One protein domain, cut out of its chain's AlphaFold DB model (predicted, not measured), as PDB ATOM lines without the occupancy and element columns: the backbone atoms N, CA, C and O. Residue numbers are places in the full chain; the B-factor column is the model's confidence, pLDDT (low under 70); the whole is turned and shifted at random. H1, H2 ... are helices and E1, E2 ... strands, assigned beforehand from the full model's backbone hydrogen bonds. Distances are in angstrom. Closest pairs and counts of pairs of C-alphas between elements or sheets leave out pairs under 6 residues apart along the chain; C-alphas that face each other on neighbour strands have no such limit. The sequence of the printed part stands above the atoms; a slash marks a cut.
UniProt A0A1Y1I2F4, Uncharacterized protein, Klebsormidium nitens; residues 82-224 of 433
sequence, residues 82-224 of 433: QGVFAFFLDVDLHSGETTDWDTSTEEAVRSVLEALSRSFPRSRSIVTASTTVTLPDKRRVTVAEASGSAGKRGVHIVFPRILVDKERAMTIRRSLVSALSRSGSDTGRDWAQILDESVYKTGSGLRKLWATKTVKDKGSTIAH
ATOM      1  N   GLN A  82      68.807 103.086  82.846       72.75
ATOM      2  CA  GLN A  82      67.463 102.591  82.522       72.75
ATOM      3  C   GLN A  82      67.481 101.086  82.249       72.75
ATOM      4  O   GLN A  82      68.267 100.604  81.438       72.75
ATOM      5  N   GLY A  83      66.558 100.349  82.874       87.06
ATOM      6  CA  GLY A  83      66.495  98.893  82.755       87.06
ATOM      7  C   GLY A  83      67.639  98.230  83.518       87.06
ATOM      8  O   GLY A  83      67.799  98.491  84.704       87.06
ATOM      9  N   VAL A  84      68.410  97.387  82.830       83.50
ATOM     10  CA  VAL A  84      69.606  96.729  83.372       83.50
ATOM     11  C   VAL A  84      70.844  97.390  82.771       83.50
ATOM     12  O   VAL A  84      70.945  97.497  81.549       83.50
ATOM     13  N   PHE A  85      71.782  97.807  83.614       86.50
ATOM     14  CA  PHE A  85      73.016  98.495  83.238       86.50
ATOM     15  C   PHE A  85      74.207  97.964  84.050       86.50
ATOM     16  O   PHE A  85      74.030  97.277  85.056       86.50
ATOM     17  N   ALA A  86      75.431  98.244  83.597       83.75
ATOM     18  CA  ALA A  86      76.629  97.936  84.376       83.75
ATOM     19  C   ALA A  86      76.670  98.822  85.622       83.75
ATOM     20  O   ALA A  86      76.550 100.035  85.500       83.75
ATOM     21  N   PHE A  87      76.846  98.240  86.804       88.81
ATOM     22  CA  PHE A  87      76.930  98.983  88.054       88.81
ATOM     23  C   PHE A  87      78.084  99.984  87.991       88.81
ATOM     24  O   PHE A  87      79.182  99.658  87.542       88.81
ATOM     25  N   PHE A  88      77.834 101.210  88.429       91.94
ATOM     26  CA  PHE A  88      78.846 102.251  88.512       91.94
ATOM     27  C   PHE A  88      78.568 103.140  89.718       91.94
ATOM     28  O   PHE A  88      77.413 103.282  90.102       91.94
ATOM     29  N   LEU A  89      79.607 103.724  90.293       92.25
ATOM     30  CA  LEU A  89      79.565 104.674  91.397       92.25
ATOM     31  C   LEU A  89      80.180 105.989  90.938       92.25
ATOM     32  O   LEU A  89      81.050 105.986  90.068       92.25
ATOM     33  N   ASP A  90      79.744 107.081  91.544       90.56
ATOM     34  CA  ASP A  90      80.354 108.395  91.399       90.56
ATOM     35  C   ASP A  90      80.807 108.844  92.788       90.56
ATOM     36  O   ASP A  90      80.016 108.847  93.733       90.56
ATOM     37  N   VAL A  91      82.111 109.060  92.921       89.94
ATOM     38  CA  VAL A  91      82.791 109.437  94.158       89.94
ATOM     39  C   VAL A  91      83.064 110.930  94.068       89.94
ATOM     40  O   VAL A  91      84.049 111.334  93.455       89.94
ATOM     41  N   ASP A  92      82.184 111.732  94.654       86.75
ATOM     42  CA  ASP A  92      82.254 113.190  94.649       86.75
ATOM     43  C   ASP A  92      82.887 113.686  95.954       86.75
ATOM     44  O   ASP A  92      82.320 113.545  97.038       86.75
ATOM     45  N   LEU A  93      84.069 114.299  95.858       81.00
ATOM     46  CA  LEU A  93      84.760 114.889  97.005       81.00
ATOM     47  C   LEU A  93      84.726 116.410  96.894       81.00
ATOM     48  O   LEU A  93      85.161 116.994  95.897       81.00
ATOM     49  N   HIS A  94      84.196 117.060  97.927       74.88
ATOM     50  CA  HIS A  94      84.127 118.513  97.990       74.88
ATOM     51  C   HIS A  94      85.509 119.062  98.351       74.88
ATOM     52  O   HIS A  94      86.058 118.746  99.401       74.88
ATOM     53  N   SER A  95      86.077 119.916  97.496       57.44
ATOM     54  CA  SER A  95      87.436 120.446  97.687       57.44
ATOM     55  C   SER A  95      87.577 121.434  98.855       57.44
ATOM     56  O   SER A  95      88.631 122.039  99.005       57.44
ATOM     57  N   GLY A  96      86.508 121.681  99.618       61.06
ATOM     58  CA  GLY A  96      86.505 122.634 100.729       61.06
ATOM     59  C   GLY A  96      87.110 122.090 102.024       61.06
ATOM     60  O   GLY A  96      87.389 122.879 102.918       61.06
ATOM     61  N   GLU A  97      87.310 120.773 102.134       55.78
ATOM     62  CA  GLU A  97      87.651 120.124 103.410       55.78
ATOM     63  C   GLU A  97      89.122 119.701 103.530       55.78
ATOM     64  O   GLU A  97      89.591 119.458 104.640       55.78
ATOM     65  N   THR A  98      89.882 119.630 102.429       57.34
ATOM     66  CA  THR A  98      91.257 119.111 102.454       57.34
ATOM     67  C   THR A  98      92.200 119.887 101.534       57.34
ATOM     68  O   THR A  98      91.917 120.122 100.362       57.34
ATOM     69  N   THR A  99      93.363 120.272 102.067       58.03
ATOM     70  CA  THR A  99      94.491 120.831 101.300       58.03
ATOM     71  C   THR A  99      95.216 119.769 100.467       58.03
ATOM     72  O   THR A  99      95.880 120.120  99.495       58.03
ATOM     73  N   ASP A 100      95.046 118.484 100.799       75.81
ATOM     74  CA  ASP A 100      95.605 117.333 100.080       75.81
ATOM     75  C   ASP A 100      94.495 116.470  99.457       75.81
ATOM     76  O   ASP A 100      94.118 115.392  99.931       75.81
ATOM     77  N   TRP A 101      93.899 117.016  98.400       68.25
ATOM     78  CA  TRP A 101      92.762 116.399  97.726       68.25
ATOM     79  C   TRP A 101      93.134 115.081  97.026       68.25
ATOM     80  O   TRP A 101      92.307 114.167  96.995       68.25
ATOM     81  N   ASP A 102      94.353 114.951  96.490       70.25
ATOM     82  CA  ASP A 102      94.784 113.725  95.809       70.25
ATOM     83  C   ASP A 102      94.875 112.565  96.808       70.25
ATOM     84  O   ASP A 102      94.250 111.528  96.580       70.25
ATOM     85  N   THR A 103      95.524 112.758  97.963       77.81
ATOM     86  CA  THR A 103      95.594 111.725  99.011       77.81
ATOM     87  C   THR A 103      94.205 111.358  99.529       77.81
ATOM     88  O   THR A 103      93.858 110.176  99.588       77.81
ATOM     89  N   SER A 104      93.357 112.352  99.818       79.25
ATOM     90  CA  SER A 104      91.993 112.097 100.299       79.25
ATOM     91  C   SER A 104      91.140 111.342  99.269       79.25
ATOM     92  O   SER A 104      90.361 110.459  99.633       79.25
ATOM     93  N   THR A 105      91.319 111.633  97.977       78.50
ATOM     94  CA  THR A 105      90.628 110.935  96.886       78.50
ATOM     95  C   THR A 105      91.122 109.515  96.706       78.50
ATOM     96  O   THR A 105      90.314 108.595  96.564       78.50
ATOM     97  N   GLU A 106      92.437 109.312  96.732       79.62
ATOM     98  CA  GLU A 106      93.024 107.981  96.663       79.62
ATOM     99  C   GLU A 106      92.547 107.097  97.811       79.62
ATOM    100  O   GLU A 106      92.161 105.950  97.582       79.62
ATOM    101  N   GLU A 107      92.521 107.628  99.032       83.81
ATOM    102  CA  GLU A 107      91.987 106.937 100.202       83.81
ATOM    103  C   GLU A 107      90.502 106.631 100.055       83.81
ATOM    104  O   GLU A 107      90.086 105.505 100.325       83.81
ATOM    105  N   ALA A 108      89.699 107.589  99.582       85.56
ATOM    106  CA  ALA A 108      88.270 107.373  99.414       85.56
ATOM    107  C   ALA A 108      87.987 106.257  98.397       85.56
ATOM    108  O   ALA A 108      87.227 105.322  98.665       85.56
ATOM    109  N   VAL A 109      88.654 106.310  97.240       85.56
ATOM    110  CA  VAL A 109      88.557 105.282  96.199       85.56
ATOM    111  C   VAL A 109      89.072 103.938  96.713       85.56
ATOM    112  O   VAL A 109      88.446 102.908  96.457       85.56
ATOM    113  N   ARG A 110      90.177 103.924  97.465       85.31
ATOM    114  CA  ARG A 110      90.740 102.718  98.086       85.31
ATOM    115  C   ARG A 110      89.747 102.070  99.041       85.31
ATOM    116  O   ARG A 110      89.460 100.887  98.869       85.31
ATOM    117  N   SER A 111      89.177 102.835  99.968       88.62
ATOM    118  CA  SER A 111      88.178 102.353 100.922       88.62
ATOM    119  C   SER A 111      86.955 101.781 100.204       88.62
ATOM    120  O   SER A 111      86.513 100.675 100.518       88.62
ATOM    121  N   VAL A 112      86.449 102.470  99.172       87.31
ATOM    122  CA  VAL A 112      85.331 101.984  98.343       87.31
ATOM    123  C   VAL A 112      85.666 100.654  97.675       87.31
ATOM    124  O   VAL A 112      84.873  99.713  97.729       87.31
ATOM    125  N   LEU A 113      86.836 100.555  97.043       86.12
ATOM    126  CA  LEU A 113      87.260  99.341  96.354       86.12
ATOM    127  C   LEU A 113      87.510  98.183  97.317       86.12
ATOM    128  O   LEU A 113      87.199  97.048  96.971       86.12
ATOM    129  N   GLU A 114      88.027  98.450  98.511       85.62
ATOM    130  CA  GLU A 114      88.225  97.440  99.547       85.62
ATOM    131  C   GLU A 114      86.888  96.943 100.119       85.62
ATOM    132  O   GLU A 114      86.648  95.740 100.217       85.62
ATOM    133  N   ALA A 115      85.960  97.845 100.431       86.38
ATOM    134  CA  ALA A 115      84.629  97.459 100.893       86.38
ATOM    135  C   ALA A 115      83.866  96.657  99.821       86.38
ATOM    136  O   ALA A 115      83.187  95.666 100.123       86.38
ATOM    137  N   LEU A 116      84.023  97.034  98.549       82.56
ATOM    138  CA  LEU A 116      83.467  96.287  97.426       82.56
ATOM    139  C   LEU A 116      84.182  94.966  97.180       82.56
ATOM    140  O   LEU A 116      83.502  94.008  96.839       82.56
ATOM    141  N   SER A 117      85.497  94.861  97.364       80.75
ATOM    142  CA  SER A 117      86.206  93.588  97.196       80.75
ATOM    143  C   SER A 117      85.792  92.573  98.262       80.75
ATOM    144  O   SER A 117      85.670  91.392  97.953       80.75
ATOM    145  N   ARG A 118      85.451  93.017  99.478       79.62
ATOM    146  CA  ARG A 118      84.859  92.145 100.509       79.62
ATOM    147  C   ARG A 118      83.478  91.622 100.101       79.62
ATOM    148  O   ARG A 118      83.171  90.457 100.325       79.62
ATOM    149  N   SER A 119      82.665  92.468  99.468       75.62
ATOM    150  CA  SER A 119      81.301  92.117  99.033       75.62
ATOM    151  C   SER A 119      81.261  91.387  97.679       75.62
ATOM    152  O   SER A 119      80.362  90.595  97.413       75.62
ATOM    153  N   PHE A 120      82.249  91.635  96.817       76.38
ATOM    154  CA  PHE A 120      82.356  91.149  95.440       76.38
ATOM    155  C   PHE A 120      83.809  90.766  95.089       76.38
ATOM    156  O   PHE A 120      84.393  91.338  94.158       76.38
ATOM    157  N   PRO A 121      84.395  89.754  95.753       67.94
ATOM    158  CA  PRO A 121      85.826  89.424  95.666       67.94
ATOM    159  C   PRO A 121      86.321  89.018  94.272       67.94
ATOM    160  O   PRO A 121      87.520  88.987  94.016       67.94
ATOM    161  N   ARG A 122      85.410  88.714  93.340       59.47
ATOM    162  CA  ARG A 122      85.728  88.324  91.953       59.47
ATOM    163  C   ARG A 122      85.363  89.387  90.915       59.47
ATOM    164  O   ARG A 122      85.495  89.146  89.711       59.47
ATOM    165  N   SER A 123      84.872  90.547  91.344       58.09
ATOM    166  CA  SER A 123      84.517  91.626  90.427       58.09
ATOM    167  C   SER A 123      85.761  92.427  90.037       58.09
ATOM    168  O   SER A 123      86.515  92.896  90.884       58.09
ATOM    169  N   ARG A 124      86.003  92.569  88.728       59.47
ATOM    170  CA  ARG A 124      87.002  93.515  88.216       59.47
ATOM    171  C   ARG A 124      86.336  94.883  88.084       59.47
ATOM    172  O   ARG A 124      85.309  94.988  87.410       59.47
ATOM    173  N   SER A 125      86.925  95.902  88.700       60.16
ATOM    174  CA  SER A 125      86.530  97.302  88.548       60.16
ATOM    175  C   SER A 125      87.347  97.992  87.453       60.16
ATOM    176  O   SER A 125      88.520  97.681  87.232       60.16
ATOM    177  N   ILE A 126      86.709  98.934  86.764       57.66
ATOM    178  CA  ILE A 126      87.341  99.945  85.921       57.66
ATOM    179  C   ILE A 126      87.139 101.271  86.643       57.66
ATOM    180  O   ILE A 126      86.013 101.737  86.773       57.66
ATOM    181  N   VAL A 127      88.216 101.874  87.127       56.12
ATOM    182  CA  VAL A 127      88.163 103.207  87.734       56.12
ATOM    183  C   VAL A 127      88.414 104.234  86.636       56.12
ATOM    184  O   VAL A 127      89.294 104.054  85.796       56.12
ATOM    185  N   THR A 128      87.630 105.302  86.636       53.00
ATOM    186  CA  THR A 128      87.782 106.457  85.755       53.00
ATOM    187  C   THR A 128      87.913 107.710  86.626       53.00
ATOM    188  O   THR A 128      86.925 108.248  87.118       53.00
ATOM    189  N   ALA A 129      89.178 108.092  86.851       51.72
ATOM    190  CA  ALA A 129      89.681 109.320  87.488       51.72
ATOM    191  C   ALA A 129      89.061 110.622  86.939       51.72
ATOM    192  O   ALA A 129      88.709 110.625  85.772       51.72
ATOM    193  N   SER A 130      89.082 111.758  87.635       43.53
ATOM    194  CA  SER A 130      89.465 113.052  87.017       43.53
ATOM    195  C   SER A 130      90.817 113.550  87.539       43.53
ATOM    196  O   SER A 130      91.194 114.690  87.289       43.53
ATOM    197  N   THR A 131      91.502 112.685  88.289       46.66
ATOM    198  CA  THR A 131      92.870 112.840  88.782       46.66
ATOM    199  C   THR A 131      93.634 111.530  88.611       46.66
ATOM    200  O   THR A 131      93.053 110.528  88.173       46.66
ATOM    201  N   THR A 132      94.920 111.524  88.965       44.09
ATOM    202  CA  THR A 132      95.704 110.295  89.132       44.09
ATOM    203  C   THR A 132      95.394 109.645  90.472       44.09
ATOM    204  O   THR A 132      95.671 110.225  91.508       44.09
ATOM    205  N   VAL A 133      94.846 108.430  90.441       51.03
ATOM    206  CA  VAL A 133      94.621 107.597  91.626       51.03
ATOM    207  C   VAL A 133      95.481 106.342  91.556       51.03
ATOM    208  O   VAL A 133      95.379 105.560  90.604       51.03
ATOM    209  N   THR A 134      96.304 106.116  92.575       45.88
ATOM    210  CA  THR A 134      97.073 104.886  92.774       45.88
ATOM    211  C   THR A 134      96.249 103.869  93.567       45.88
ATOM    212  O   THR A 134      95.971 104.021  94.757       45.88
ATOM    213  N   LEU A 135      95.847 102.797  92.889       56.91
ATOM    214  CA  LEU A 135      95.073 101.701  93.460       56.91
ATOM    215  C   LEU A 135      95.938 100.808  94.374       56.91
ATOM    216  O   LEU A 135      97.160 100.763  94.214       56.91
ATOM    217  N   PRO A 136      95.321 100.039  95.298       47.72
ATOM    218  CA  PRO A 136      96.037  99.166  96.244       47.72
ATOM    219  C   PRO A 136      96.972  98.136  95.601       47.72
ATOM    220  O   PRO A 136      97.966  97.738  96.195       47.72
ATOM    221  N   ASP A 137      96.685  97.726  94.369       55.88
ATOM    222  CA  ASP A 137      97.515  96.808  93.585       55.88
ATOM    223  C   ASP A 137      98.543  97.525  92.697       55.88
ATOM    224  O   ASP A 137      99.024  96.968  91.711       55.88
ATOM    225  N   LYS A 138      98.891  98.768  93.051       52.19
ATOM    226  CA  LYS A 138      99.863  99.626  92.359       52.19
ATOM    227  C   LYS A 138      99.454 100.035  90.939       52.19
ATOM    228  O   LYS A 138     100.272 100.594  90.207       52.19
ATOM    229  N   ARG A 139      98.201  99.811  90.525       51.78
ATOM    230  CA  ARG A 139      97.682 100.354  89.261       51.78
ATOM    231  C   ARG A 139      97.451 101.860  89.398       51.78
ATOM    232  O   ARG A 139      96.760 102.290  90.311       51.78
ATOM    233  N   ARG A 140      97.981 102.658  88.469       41.38
ATOM    234  CA  ARG A 140      97.692 104.098  88.384       41.38
ATOM    235  C   ARG A 140      96.564 104.357  87.394       41.38
ATOM    236  O   ARG A 140      96.617 103.892  86.257       41.38
ATOM    237  N   VAL A 141      95.559 105.105  87.826       50.41
ATOM    238  CA  VAL A 141      94.451 105.569  86.993       50.41
ATOM    239  C   VAL A 141      94.539 107.077  86.916       50.41
ATOM    240  O   VAL A 141      94.085 107.760  87.820       50.41
ATOM    241  N   THR A 142      95.128 107.587  85.843       38.69
ATOM    242  CA  THR A 142      95.153 109.016  85.535       38.69
ATOM    243  C   THR A 142      93.977 109.341  84.641       38.69
ATOM    244  O   THR A 142      93.860 108.783  83.550       38.69
ATOM    245  N   VAL A 143      93.115 110.265  85.054       46.62
ATOM    246  CA  VAL A 143      92.346 111.011  84.057       46.62
ATOM    247  C   VAL A 143      92.367 112.492  84.370       46.62
ATOM    248  O   VAL A 143      92.670 112.904  85.481       46.62
ATOM    249  N   ALA A 144      92.216 113.268  83.307       39.62
ATOM    250  CA  ALA A 144      92.560 114.667  83.265       39.62
ATOM    251  C   ALA A 144      91.657 115.544  84.132       39.62
ATOM    252  O   ALA A 144      90.431 115.374  84.148       39.62
ATOM    253  N   GLU A 145      92.287 116.535  84.762       41.44
ATOM    254  CA  GLU A 145      91.604 117.598  85.474       41.44
ATOM    255  C   GLU A 145      90.734 118.421  84.524       41.44
ATOM    256  O   GLU A 145      91.135 118.861  83.445       41.44
ATOM    257  N   ALA A 146      89.514 118.662  84.979       42.22
ATOM    258  CA  ALA A 146      88.606 119.622  84.402       42.22
ATOM    259  C   ALA A 146      89.013 121.039  84.843       42.22
ATOM    260  O   ALA A 146      88.512 121.551  85.847       42.22
ATOM    261  N   SER A 147      89.920 121.684  84.110       40.62
ATOM    262  CA  SER A 147      90.275 123.089  84.325       40.62
ATOM    263  C   SER A 147      89.054 123.984  84.058       40.62
ATOM    264  O   SER A 147      88.667 124.223  82.917       40.62
ATOM    265  N   GLY A 148      88.373 124.459  85.107       41.84
ATOM    266  CA  GLY A 148      87.306 125.454  84.911       41.84
ATOM    267  C   GLY A 148      86.361 125.744  86.076       41.84
ATOM    268  O   GLY A 148      85.713 126.793  86.077       41.84
ATOM    269  N   SER A 149      86.273 124.883  87.088       48.09
ATOM    270  CA  SER A 149      85.500 125.190  88.297       48.09
ATOM    271  C   SER A 149      86.237 124.711  89.538       48.09
ATOM    272  O   SER A 149      86.204 123.522  89.854       48.09
ATOM    273  N   ALA A 150      86.896 125.641  90.230       51.56
ATOM    274  CA  ALA A 150      87.366 125.440  91.594       51.56
ATOM    275  C   ALA A 150      86.194 124.903  92.435       51.56
ATOM    276  O   ALA A 150      85.174 125.581  92.549       51.56
ATOM    277  N   GLY A 151      86.272 123.663  92.922       57.69
ATOM    278  CA  GLY A 151      85.267 123.139  93.852       57.69
ATOM    279  C   GLY A 151      84.950 121.651  93.739       57.69
ATOM    280  O   GLY A 151      84.826 120.975  94.757       57.69
ATOM    281  N   LYS A 152      84.764 121.131  92.518       60.12
ATOM    282  CA  LYS A 152      84.209 119.778  92.328       60.12
ATOM    283  C   LYS A 152      85.097 118.914  91.460       60.12
ATOM    284  O   LYS A 152      85.233 119.152  90.259       60.12
ATOM    285  N   ARG A 153      85.653 117.886  92.085       71.88
ATOM    286  CA  ARG A 153      86.400 116.816  91.443       71.88
ATOM    287  C   ARG A 153      85.745 115.504  91.870       71.88
ATOM    288  O   ARG A 153      85.441 115.326  93.047       71.88
ATOM    289  N   GLY A 154      85.499 114.634  90.902       78.56
ATOM    290  CA  GLY A 154      84.763 113.397  91.119       78.56
ATOM    291  C   GLY A 154      85.403 112.255  90.351       78.56
ATOM    292  O   GLY A 154      86.037 112.470  89.312       78.56
ATOM    293  N   VAL A 155      85.264 111.040  90.868       84.44
ATOM    294  CA  VAL A 155      85.758 109.835  90.207       84.44
ATOM    295  C   VAL A 155      84.650 108.824  90.012       84.44
ATOM    296  O   VAL A 155      83.998 108.369  90.945       84.44
ATOM    297  N   HIS A 156      84.476 108.424  88.759       85.50
ATOM    298  CA  HIS A 156      83.514 107.406  88.394       85.50
ATOM    299  C   HIS A 156      84.185 106.034  88.502       85.50
ATOM    300  O   HIS A 156      85.252 105.808  87.928       85.50
ATOM    301  N   ILE A 157      83.555 105.077  89.172       85.69
ATOM    302  CA  ILE A 157      84.028 103.692  89.265       85.69
ATOM    303  C   ILE A 157      82.999 102.790  88.597       85.69
ATOM    304  O   ILE A 157      81.853 102.741  89.016       85.69
ATOM    305  N   VAL A 158      83.393 102.048  87.569       83.38
ATOM    306  CA  VAL A 158      82.508 101.204  86.759       83.38
ATOM    307  C   VAL A 158      82.825  99.729  86.989       83.38
ATOM    308  O   VAL A 158      83.983  99.321  87.004       83.38
ATOM    309  N   PHE A 159      81.795  98.893  87.099       83.56
ATOM    310  CA  PHE A 159      81.886  97.445  87.295       83.56
ATOM    311  C   PHE A 159      81.180  96.723  86.137       83.56
ATOM    312  O   PHE A 159      80.033  96.294  86.273       83.56
ATOM    313  N   PRO A 160      81.851  96.532  84.983       75.75
ATOM    314  CA  PRO A 160      81.211  96.043  83.756       75.75
ATOM    315  C   PRO A 160      80.551  94.665  83.875       75.75
ATOM    316  O   PRO A 160      79.687  94.320  83.076       75.75
ATOM    317  N   ARG A 161      80.998  93.854  84.842       75.88
ATOM    318  CA  ARG A 161      80.509  92.487  85.071       75.88
ATOM    319  C   ARG A 161      79.367  92.406  86.084       75.88
ATOM    320  O   ARG A 161      78.786  91.337  86.236       75.88
ATOM    321  N   ILE A 162      79.049  93.501  86.772       80.81
ATOM    322  CA  ILE A 162      77.947  93.567  87.729       80.81
ATOM    323  C   ILE A 162      76.788  94.260  87.016       80.81
ATOM    324  O   ILE A 162      76.810  95.470  86.828       80.81
ATOM    325  N   LEU A 163      75.795  93.490  86.571       84.88
ATOM    326  CA  LEU A 163      74.618  94.027  85.888       84.88
ATOM    327  C   LEU A 163      73.475  94.209  86.884       84.88
ATOM    328  O   LEU A 163      73.053  93.253  87.536       84.88
ATOM    329  N   VAL A 164      72.968  95.430  86.991       87.75
ATOM    330  CA  VAL A 164      71.966  95.827  87.984       87.75
ATOM    331  C   VAL A 164      70.863  96.643  87.338       87.75
ATOM    332  O   VAL A 164      71.069  97.300  86.320       87.75
ATOM    333  N   ASP A 165      69.680  96.599  87.936       91.00
ATOM    334  CA  ASP A 165      68.692  97.656  87.766       91.00
ATOM    335  C   ASP A 165      68.920  98.758  88.812       91.00
ATOM    336  O   ASP A 165      69.819  98.681  89.655       91.00
ATOM    337  N   LYS A 166      68.103  99.811  88.750       92.25
ATOM    338  CA  LYS A 166      68.199 100.945  89.671       92.25
ATOM    339  C   LYS A 166      68.034 100.525  91.137       92.25
ATOM    340  O   LYS A 166      68.773 101.010  91.986       92.25
ATOM    341  N   GLU A 167      67.087  99.644  91.439       90.62
ATOM    342  CA  GLU A 167      66.802  99.216  92.812       90.62
ATOM    343  C   GLU A 167      67.985  98.444  93.410       90.62
ATOM    344  O   GLU A 167      68.432  98.732  94.522       90.62
ATOM    345  N   ARG A 168      68.565  97.518  92.639       90.38
ATOM    346  CA  ARG A 168      69.762  96.770  93.037       90.38
ATOM    347  C   ARG A 168      70.981  97.671  93.175       90.38
ATOM    348  O   ARG A 168      71.701  97.530  94.158       90.38
ATOM    349  N   ALA A 169      71.194  98.614  92.253       93.69
ATOM    350  CA  ALA A 169      72.278  99.592  92.360       93.69
ATOM    351  C   ALA A 169      72.180 100.396  93.669       93.69
ATOM    352  O   ALA A 169      73.160 100.520  94.403       93.69
ATOM    353  N   MET A 170      70.970 100.851  94.011       95.06
ATOM    354  CA  MET A 170      70.683 101.562  95.258       95.06
ATOM    355  C   MET A 170      70.893 100.703  96.506       95.06
ATOM    356  O   MET A 170      71.362 101.200  97.530       95.06
ATOM    357  N   THR A 171      70.554  99.417  96.450       92.12
ATOM    358  CA  THR A 171      70.814  98.475  97.546       92.12
ATOM    359  C   THR A 171      72.311  98.256  97.748       92.12
ATOM    360  O   THR A 171      72.782  98.402  98.872       92.12
ATOM    361  N   ILE A 172      73.074  98.019  96.673       91.81
ATOM    362  CA  ILE A 172      74.538  97.879  96.746       91.81
ATOM    363  C   ILE A 172      75.167  99.150  97.322       91.81
ATOM    364  O   ILE A 172      75.986  99.060  98.234       91.81
ATOM    365  N   ARG A 173      74.751 100.333  96.849       94.81
ATOM    366  CA  ARG A 173      75.226 101.617  97.379       94.81
ATOM    367  C   ARG A 173      74.953 101.750  98.881       94.81
ATOM    368  O   ARG A 173      75.870 102.078  99.621       94.81
ATOM    369  N   ARG A 174      73.728 101.484  99.350       94.12
ATOM    370  CA  ARG A 174      73.380 101.571 100.784       94.12
ATOM    371  C   ARG A 174      74.222 100.622 101.640       94.12
ATOM    372  O   ARG A 174      74.721 101.027 102.687       94.12
ATOM    373  N   SER A 175      74.412  99.383 101.183       90.62
ATOM    374  CA  SER A 175      75.282  98.414 101.858       90.62
ATOM    375  C   SER A 175      76.731  98.892 101.914       90.62
ATOM    376  O   SER A 175      77.378  98.743 102.948       90.62
ATOM    377  N   LEU A 176      77.221  99.503 100.832       91.88
ATOM    378  CA  LEU A 176      78.565 100.059 100.751       91.88
ATOM    379  C   LEU A 176      78.754 101.238 101.714       91.88
ATOM    380  O   LEU A 176      79.694 101.211 102.498       91.88
ATOM    381  N   VAL A 177      77.836 102.211 101.721       93.50
ATOM    382  CA  VAL A 177      77.839 103.330 102.683       93.50
ATOM    383  C   VAL A 177      77.869 102.794 104.115       93.50
ATOM    384  O   VAL A 177      78.734 103.171 104.893       93.50
ATOM    385  N   SER A 178      77.003 101.832 104.450       91.56
ATOM    386  CA  SER A 178      76.979 101.220 105.785       91.56
ATOM    387  C   SER A 178      78.273 100.473 106.139       91.56
ATOM    388  O   SER A 178      78.687 100.463 107.297       91.56
ATOM    389  N   ALA A 179      78.921  99.813 105.175       89.06
ATOM    390  CA  ALA A 179      80.201  99.145 105.398       89.06
ATOM    391  C   ALA A 179      81.337 100.152 105.640       89.06
ATOM    392  O   ALA A 179      82.114  99.965 106.571       89.06
ATOM    393  N   LEU A 180      81.388 101.222 104.845       89.94
ATOM    394  CA  LEU A 180      82.393 102.281 104.939       89.94
ATOM    395  C   LEU A 180      82.241 103.111 106.219       89.94
ATOM    396  O   LEU A 180      83.222 103.372 106.905       89.94
ATOM    397  N   SER A 181      81.011 103.442 106.615       91.50
ATOM    398  CA  SER A 181      80.751 104.122 107.890       91.50
ATOM    399  C   SER A 181      81.127 103.268 109.109       91.50
ATOM    400  O   SER A 181      81.433 103.814 110.162       91.50
ATOM    401  N   ARG A 182      81.115 101.930 108.990       88.38
ATOM    402  CA  ARG A 182      81.488 101.007 110.079       88.38
ATOM    403  C   ARG A 182      82.977 100.690 110.147       88.38
ATOM    404  O   ARG A 182      83.426 100.246 111.198       88.38
ATOM    405  N   SER A 183      83.740 100.862 109.065       84.19
ATOM    406  CA  SER A 183      85.157 100.476 109.051       84.19
ATOM    407  C   SER A 183      86.038 101.371 109.923       84.19
ATOM    408  O   SER A 183      87.188 101.013 110.148       84.19
ATOM    409  N   GLY A 184      85.529 102.509 110.412       69.62
ATOM    410  CA  GLY A 184      86.217 103.389 111.368       69.62
ATOM    411  C   GLY A 184      87.490 104.055 110.833       69.62
ATOM    412  O   GLY A 184      88.099 104.851 111.537       69.62
ATOM    413  N   SER A 185      87.880 103.757 109.592       62.56
ATOM    414  CA  SER A 185      89.104 104.226 108.940       62.56
ATOM    415  C   SER A 185      89.051 105.696 108.516       62.56
ATOM    416  O   SER A 185      90.083 106.255 108.180       62.56
ATOM    417  N   ASP A 186      87.869 106.316 108.548       63.66
ATOM    418  CA  ASP A 186      87.640 107.727 108.225       63.66
ATOM    419  C   ASP A 186      86.564 108.295 109.157       63.66
ATOM    420  O   ASP A 186      85.382 108.340 108.814       63.66
ATOM    421  N   THR A 187      86.946 108.710 110.364       61.69
ATOM    422  CA  THR A 187      86.019 109.142 111.429       61.69
ATOM    423  C   THR A 187      85.249 110.442 111.148       61.69
ATOM    424  O   THR A 187      84.475 110.872 111.997       61.69
ATOM    425  N   GLY A 188      85.393 111.052 109.967       78.81
ATOM    426  CA  GLY A 188      84.704 112.297 109.606       78.81
ATOM    427  C   GLY A 188      84.009 112.310 108.242       78.81
ATOM    428  O   GLY A 188      83.383 113.309 107.907       78.81
ATOM    429  N   ARG A 189      84.103 111.242 107.438       87.00
ATOM    430  CA  ARG A 189      83.559 111.249 106.070       87.00
ATOM    431  C   ARG A 189      82.075 110.879 106.055       87.00
ATOM    432  O   ARG A 189      81.704 109.761 106.417       87.00
ATOM    433  N   ASP A 190      81.231 111.772 105.539       91.00
ATOM    434  CA  ASP A 190      79.850 111.428 105.191       91.00
ATOM    435  C   ASP A 190      79.824 110.644 103.869       91.00
ATOM    436  O   ASP A 190      79.645 111.184 102.775       91.00
ATOM    437  N   TRP A 191      80.005 109.326 103.967       92.56
ATOM    438  CA  TRP A 191      79.988 108.423 102.814       92.56
ATOM    439  C   TRP A 191      78.690 108.473 102.003       92.56
ATOM    440  O   TRP A 191      78.711 108.146 100.815       92.56
ATOM    441  N   ALA A 192      77.568 108.883 102.604       93.19
ATOM    442  CA  ALA A 192      76.319 109.052 101.873       93.19
ATOM    443  C   ALA A 192      76.369 110.272 100.940       93.19
ATOM    444  O   ALA A 192      75.732 110.243  99.888       93.19
ATOM    445  N   GLN A 193      77.135 111.307 101.287       90.69
ATOM    446  CA  GLN A 193      77.391 112.450 100.408       90.69
ATOM    447  C   GLN A 193      78.489 112.161  99.384       90.69
ATOM    448  O   GLN A 193      78.346 112.553  98.230       90.69
ATOM    449  N   ILE A 194      79.547 111.445  99.784       91.19
ATOM    450  CA  ILE A 194      80.677 111.117  98.897       91.19
ATOM    451  C   ILE A 194      80.243 110.187  97.761       91.19
ATOM    452  O   ILE A 194      80.651 110.361  96.617       91.19
ATOM    453  N   LEU A 195      79.430 109.171  98.060       93.19
ATOM    454  CA  LEU A 195      78.901 108.264  97.046       93.19
ATOM    455  C   LEU A 195      77.607 108.842  96.476       93.19
ATOM    456  O   LEU A 195      76.535 108.587  97.030       93.19
ATOM    457  N   ASP A 196      77.685 109.589  95.375       92.06
ATOM    458  CA  ASP A 196      76.543 110.351  94.864       92.06
ATOM    459  C   ASP A 196      75.394 109.429  94.415       92.06
ATOM    460  O   ASP A 196      75.498 108.624  93.489       92.06
ATOM    461  N   GLU A 197      74.244 109.555  95.079       94.62
ATOM    462  CA  GLU A 197      73.007 108.866  94.707       94.62
ATOM    463  C   GLU A 197      72.390 109.426  93.421       94.62
ATOM    464  O   GLU A 197      71.632 108.745  92.717       94.62
ATOM    465  N   SER A 198      72.680 110.693  93.114       91.69
ATOM    466  CA  SER A 198      72.028 111.432  92.042       91.69
ATOM    467  C   SER A 198      72.264 110.806  90.669       91.69
ATOM    468  O   SER A 198      71.425 110.958  89.773       91.69
ATOM    469  N   VAL A 199      73.321 110.005  90.524       89.56
ATOM    470  CA  VAL A 199      73.642 109.275  89.298       89.56
ATOM    471  C   VAL A 199      72.596 108.239  88.885       89.56
ATOM    472  O   VAL A 199      72.527 107.873  87.709       89.56
ATOM    473  N   TYR A 200      71.716 107.834  89.806       91.81
ATOM    474  CA  TYR A 200      70.587 106.940  89.529       91.81
ATOM    475  C   TYR A 200      69.232 107.665  89.456       91.81
ATOM    476  O   TYR A 200      68.183 107.022  89.304       91.81
ATOM    477  N   LYS A 201      69.193 109.000  89.559       89.81
ATOM    478  CA  LYS A 201      67.959 109.777  89.349       89.81
ATOM    479  C   LYS A 201      67.500 109.688  87.891       89.81
ATOM    480  O   LYS A 201      68.262 109.393  86.971       89.81
ATOM    481  N   THR A 202      66.206 109.910  87.670       81.38
ATOM    482  CA  THR A 202      65.623 109.872  86.324       81.38
ATOM    483  C   THR A 202      66.265 110.949  85.451       81.38
ATOM    484  O   THR A 202      66.181 112.129  85.766       81.38
ATOM    485  N   GLY A 203      66.898 110.541  84.348       77.00
ATOM    486  CA  GLY A 203      67.627 111.446  83.451       77.00
ATOM    487  C   GLY A 203      69.135 111.525  83.713       77.00
ATOM    488  O   GLY A 203      69.851 112.031  82.850       77.00
ATOM    489  N   SER A 204      69.612 110.961  84.824       82.38
ATOM    490  CA  SER A 204      71.035 110.805  85.139       82.38
ATOM    491  C   SER A 204      71.640 109.553  84.490       82.38
ATOM    492  O   SER A 204      70.936 108.695  83.935       82.38
ATOM    493  N   GLY A 205      72.968 109.454  84.530       81.38
ATOM    494  CA  GLY A 205      73.682 108.288  84.035       81.38
ATOM    495  C   GLY A 205      75.197 108.445  84.047       81.38
ATOM    496  O   GLY A 205      75.725 109.511  84.356       81.38
ATOM    497  N   LEU A 206      75.889 107.381  83.653       80.69
ATOM    498  CA  LEU A 206      77.343 107.346  83.585       80.69
ATOM    499  C   LEU A 206      77.827 108.099  82.345       80.69
ATOM    500  O   LEU A 206      77.525 107.714  81.210       80.69
ATOM    501  N   ARG A 207      78.617 109.158  82.538       74.75
ATOM    502  CA  ARG A 207      79.301 109.827  81.424       74.75
ATOM    503  C   ARG A 207      80.272 108.838  80.772       74.75
ATOM    504  O   ARG A 207      81.074 108.211  81.461       74.75
ATOM    505  N   LYS A 208      80.185 108.663  79.450       72.38
ATOM    506  CA  LYS A 208      81.099 107.777  78.720       72.38
ATOM    507  C   LYS A 208      82.505 108.366  78.700       72.38
ATOM    508  O   LYS A 208      82.676 109.583  78.662       72.38
ATOM    509  N   LEU A 209      83.498 107.480  78.643       62.81
ATOM    510  CA  LEU A 209      84.864 107.856  78.291       62.81
ATOM    511  C   LEU A 209      84.841 108.711  77.015       62.81
ATOM    512  O   LEU A 209      84.095 108.400  76.083       62.81
ATOM    513  N   TRP A 210      85.635 109.785  77.010       62.50
ATOM    514  CA  TRP A 210      85.745 110.769  75.921       62.50
ATOM    515  C   TRP A 210      84.561 111.734  75.740       62.50
ATOM    516  O   TRP A 210      84.599 112.565  74.838       62.50
ATOM    517  N   ALA A 211      83.510 111.665  76.563       61.06
ATOM    518  CA  ALA A 211      82.438 112.659  76.513       61.06
ATOM    519  C   ALA A 211      82.850 113.958  77.216       61.06
ATOM    520  O   ALA A 211      83.393 113.927  78.316       61.06
ATOM    521  N   THR A 212      82.536 115.102  76.612       60.66
ATOM    522  CA  THR A 212      82.783 116.434  77.193       60.66
ATOM    523  C   THR A 212      81.683 116.831  78.181       60.66
ATOM    524  O   THR A 212      80.530 116.400  78.058       60.66
ATOM    525  N   LYS A 213      82.031 117.656  79.178       65.62
ATOM    526  CA  LYS A 213      81.066 118.264  80.101       65.62
ATOM    527  C   LYS A 213      80.880 119.728  79.710       65.62
ATOM    528  O   LYS A 213      81.786 120.542  79.863       65.62
ATOM    529  N   THR A 214      79.692 120.068  79.229       58.72
ATOM    530  CA  THR A 214      79.306 121.464  79.006       58.72
ATOM    531  C   THR A 214      78.811 122.049  80.325       58.72
ATOM    532  O   THR A 214      77.862 121.525  80.915       58.72
ATOM    533  N   VAL A 215      79.455 123.109  80.817       59.62
ATOM    534  CA  VAL A 215      78.989 123.837  82.005       59.62
ATOM    535  C   VAL A 215      78.043 124.939  81.535       59.62
ATOM    536  O   VAL A 215      78.451 125.835  80.799       59.62
ATOM    537  N   LYS A 216      76.767 124.849  81.936       50.53
ATOM    538  CA  LYS A 216      75.689 125.729  81.448       50.53
ATOM    539  C   LYS A 216      75.946 127.218  81.713       50.53
ATOM    540  O   LYS A 216      75.573 128.034  80.882       50.53
ATOM    541  N   ASP A 217      76.633 127.550  82.805       52.62
ATOM    542  CA  ASP A 217      76.656 128.926  83.322       52.62
ATOM    543  C   ASP A 217      77.863 129.762  82.872       52.62
ATOM    544  O   ASP A 217      77.927 130.952  83.161       52.62
ATOM    545  N   LYS A 218      78.838 129.176  82.165       52.72
ATOM    546  CA  LYS A 218      80.058 129.899  81.750       52.72
ATOM    547  C   LYS A 218      80.372 129.818  80.260       52.72
ATOM    548  O   LYS A 218      81.400 130.331  79.835       52.72
ATOM    549  N   GLY A 219      79.556 129.111  79.472       49.94
ATOM    550  CA  GLY A 219      79.886 128.785  78.076       49.94
ATOM    551  C   GLY A 219      81.191 127.985  77.921       49.94
ATOM    552  O   GLY A 219      81.610 127.696  76.801       49.94
ATOM    553  N   SER A 220      81.833 127.607  79.030       44.91
ATOM    554  CA  SER A 220      83.078 126.871  79.038       44.91
ATOM    555  C   SER A 220      82.784 125.398  78.805       44.91
ATOM    556  O   SER A 220      81.969 124.745  79.468       44.91
ATOM    557  N   THR A 221      83.460 124.874  77.795       45.38
ATOM    558  CA  THR A 221      83.487 123.452  77.523       45.38
ATOM    559  C   THR A 221      84.647 122.868  78.292       45.38
ATOM    560  O   THR A 221      85.800 123.182  78.010       45.38
ATOM    561  N   ILE A 222      84.346 121.989  79.238       47.06
ATOM    562  CA  ILE A 222      85.374 121.178  79.865       47.06
ATOM    563  C   ILE A 222      85.558 119.958  78.963       47.06
ATOM    564  O   ILE A 222      84.761 119.009  78.978       47.06
ATOM    565  N   ALA A 223      86.586 120.020  78.119       40.31
ATOM    566  CA  ALA A 223      87.054 118.863  77.378       40.31
ATOM    567  C   ALA A 223      87.742 117.910  78.362       40.31
ATOM    568  O   ALA A 223      88.665 118.305  79.067       40.31
ATOM    569  N   HIS A 224      87.302 116.653  78.425       44.69
ATOM    570  CA  HIS A 224      88.099 115.629  79.094       44.69
ATOM    571  C   HIS A 224      89.318 115.352  78.206       44.69
ATOM    572  O   HIS A 224      89.172 114.860  77.086       44.69
TER     573      HIS A 224
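AT A GLANCE: This is residues 82 to 224 of the 433 residues of an uncharacterized protein of Klebsormidium nitens (UniProt A0A1Y1I2F4). A twisted sheet of three strands, with long E1 and E5 and short E2, has the long helix H1 packed along one face and the helix H2 slanting over E1. The small hairpin of E3 and E4 packs on H1 through E3, and residues 208 to 224 form a long final stretch with no named element. The printed part has 143 residues with four named helices and six named strands, in the order E1 H1 E2 E3 E4 E5 H2 H3 H4 E6. The class is mixed, helices and strands, and the sheet order E1 - E5 - E2 is antiparallel. The whole is compact, with a radius of gyration of the C-alphas of 14.9 A, and spans 42 by 38 by 26 A.

IN THESE COORDINATES: Find C-alpha 85 at (73.016, 98.495, 83.238); from there E1, residues 85 to 94, runs 27.2 A. E5, residues 152 to 164, also covers 27.2 A and bends by 103 degrees at residue 161; E2 is residues 126 to 128. H1, residues 101 to 119, runs 26.9 A from C-alpha 101 at (92.762, 116.399, 97.726). H2, residues 166 to 182, is 24.4 A long. E3 is residues 132 to 134, E4 140 to 142, H3 191 to 194 and H4 197 to 200. E6, residues 205 to 207, ends at C-alpha 207 at (79.301, 109.827, 81.424).

HOW THE PARTS SIT: Between E1 and E5, look for N 89 and O 157, 2.8 A apart; between E5 and E2, N 126 and O 158 are 2.8 A apart. E1, H1 and E2 make a split strand-helix-strand unit, two strands running the same way with E5 between them; its crossover is right-handed. H1 on one face of the sheet makes two layers; its height over the sheet is 9.8 A, and it runs along the strands, over E1 and E5. H2 is on the sheet at a height of 9.9 A, over E1, slantwise to it at 43 degrees on the local plane. Residues 111 to 116 of H1 touch residues 176 to 180 of H2, closest at the C-alphas of Ala 115 and Ala 179, 6.5 A, opposite ways at a steep tilt of 69.8 degrees, only just short of about perpendicular. H3 and H4 only graze the sheet. H3 touches H2, with the C-alphas of Trp 191 and Val 177 closest at 5.5 A; H4 only just touches H2, with 3 pairs of C-alphas within 8 A, closest Tyr 200 and Lys 166 at 6.5 A. In the hairpin of E3 and E4, N 133 and O 141 are 2.8 A apart; the closest C-alphas of E3 and H1, Val 133 and Glu 106, are 5.3 A apart. E6 pairs with no named strand. Every O i to N i+4 pair is within hydrogen-bond range in H1 and H2; H3 and H4 are too short for such a pair.

THE WHOLE: The farthest C-alphas, of Pro 121 and Gly 219, are 43.5 A apart. The printed part has no cut, and no link is long. Residues 213 to 214 pair antiparallel with 221 to 222. Mean pLDDT of the printed part is 72.5; 58 residues are under 70, among them 121 to 152 and 209 to 224.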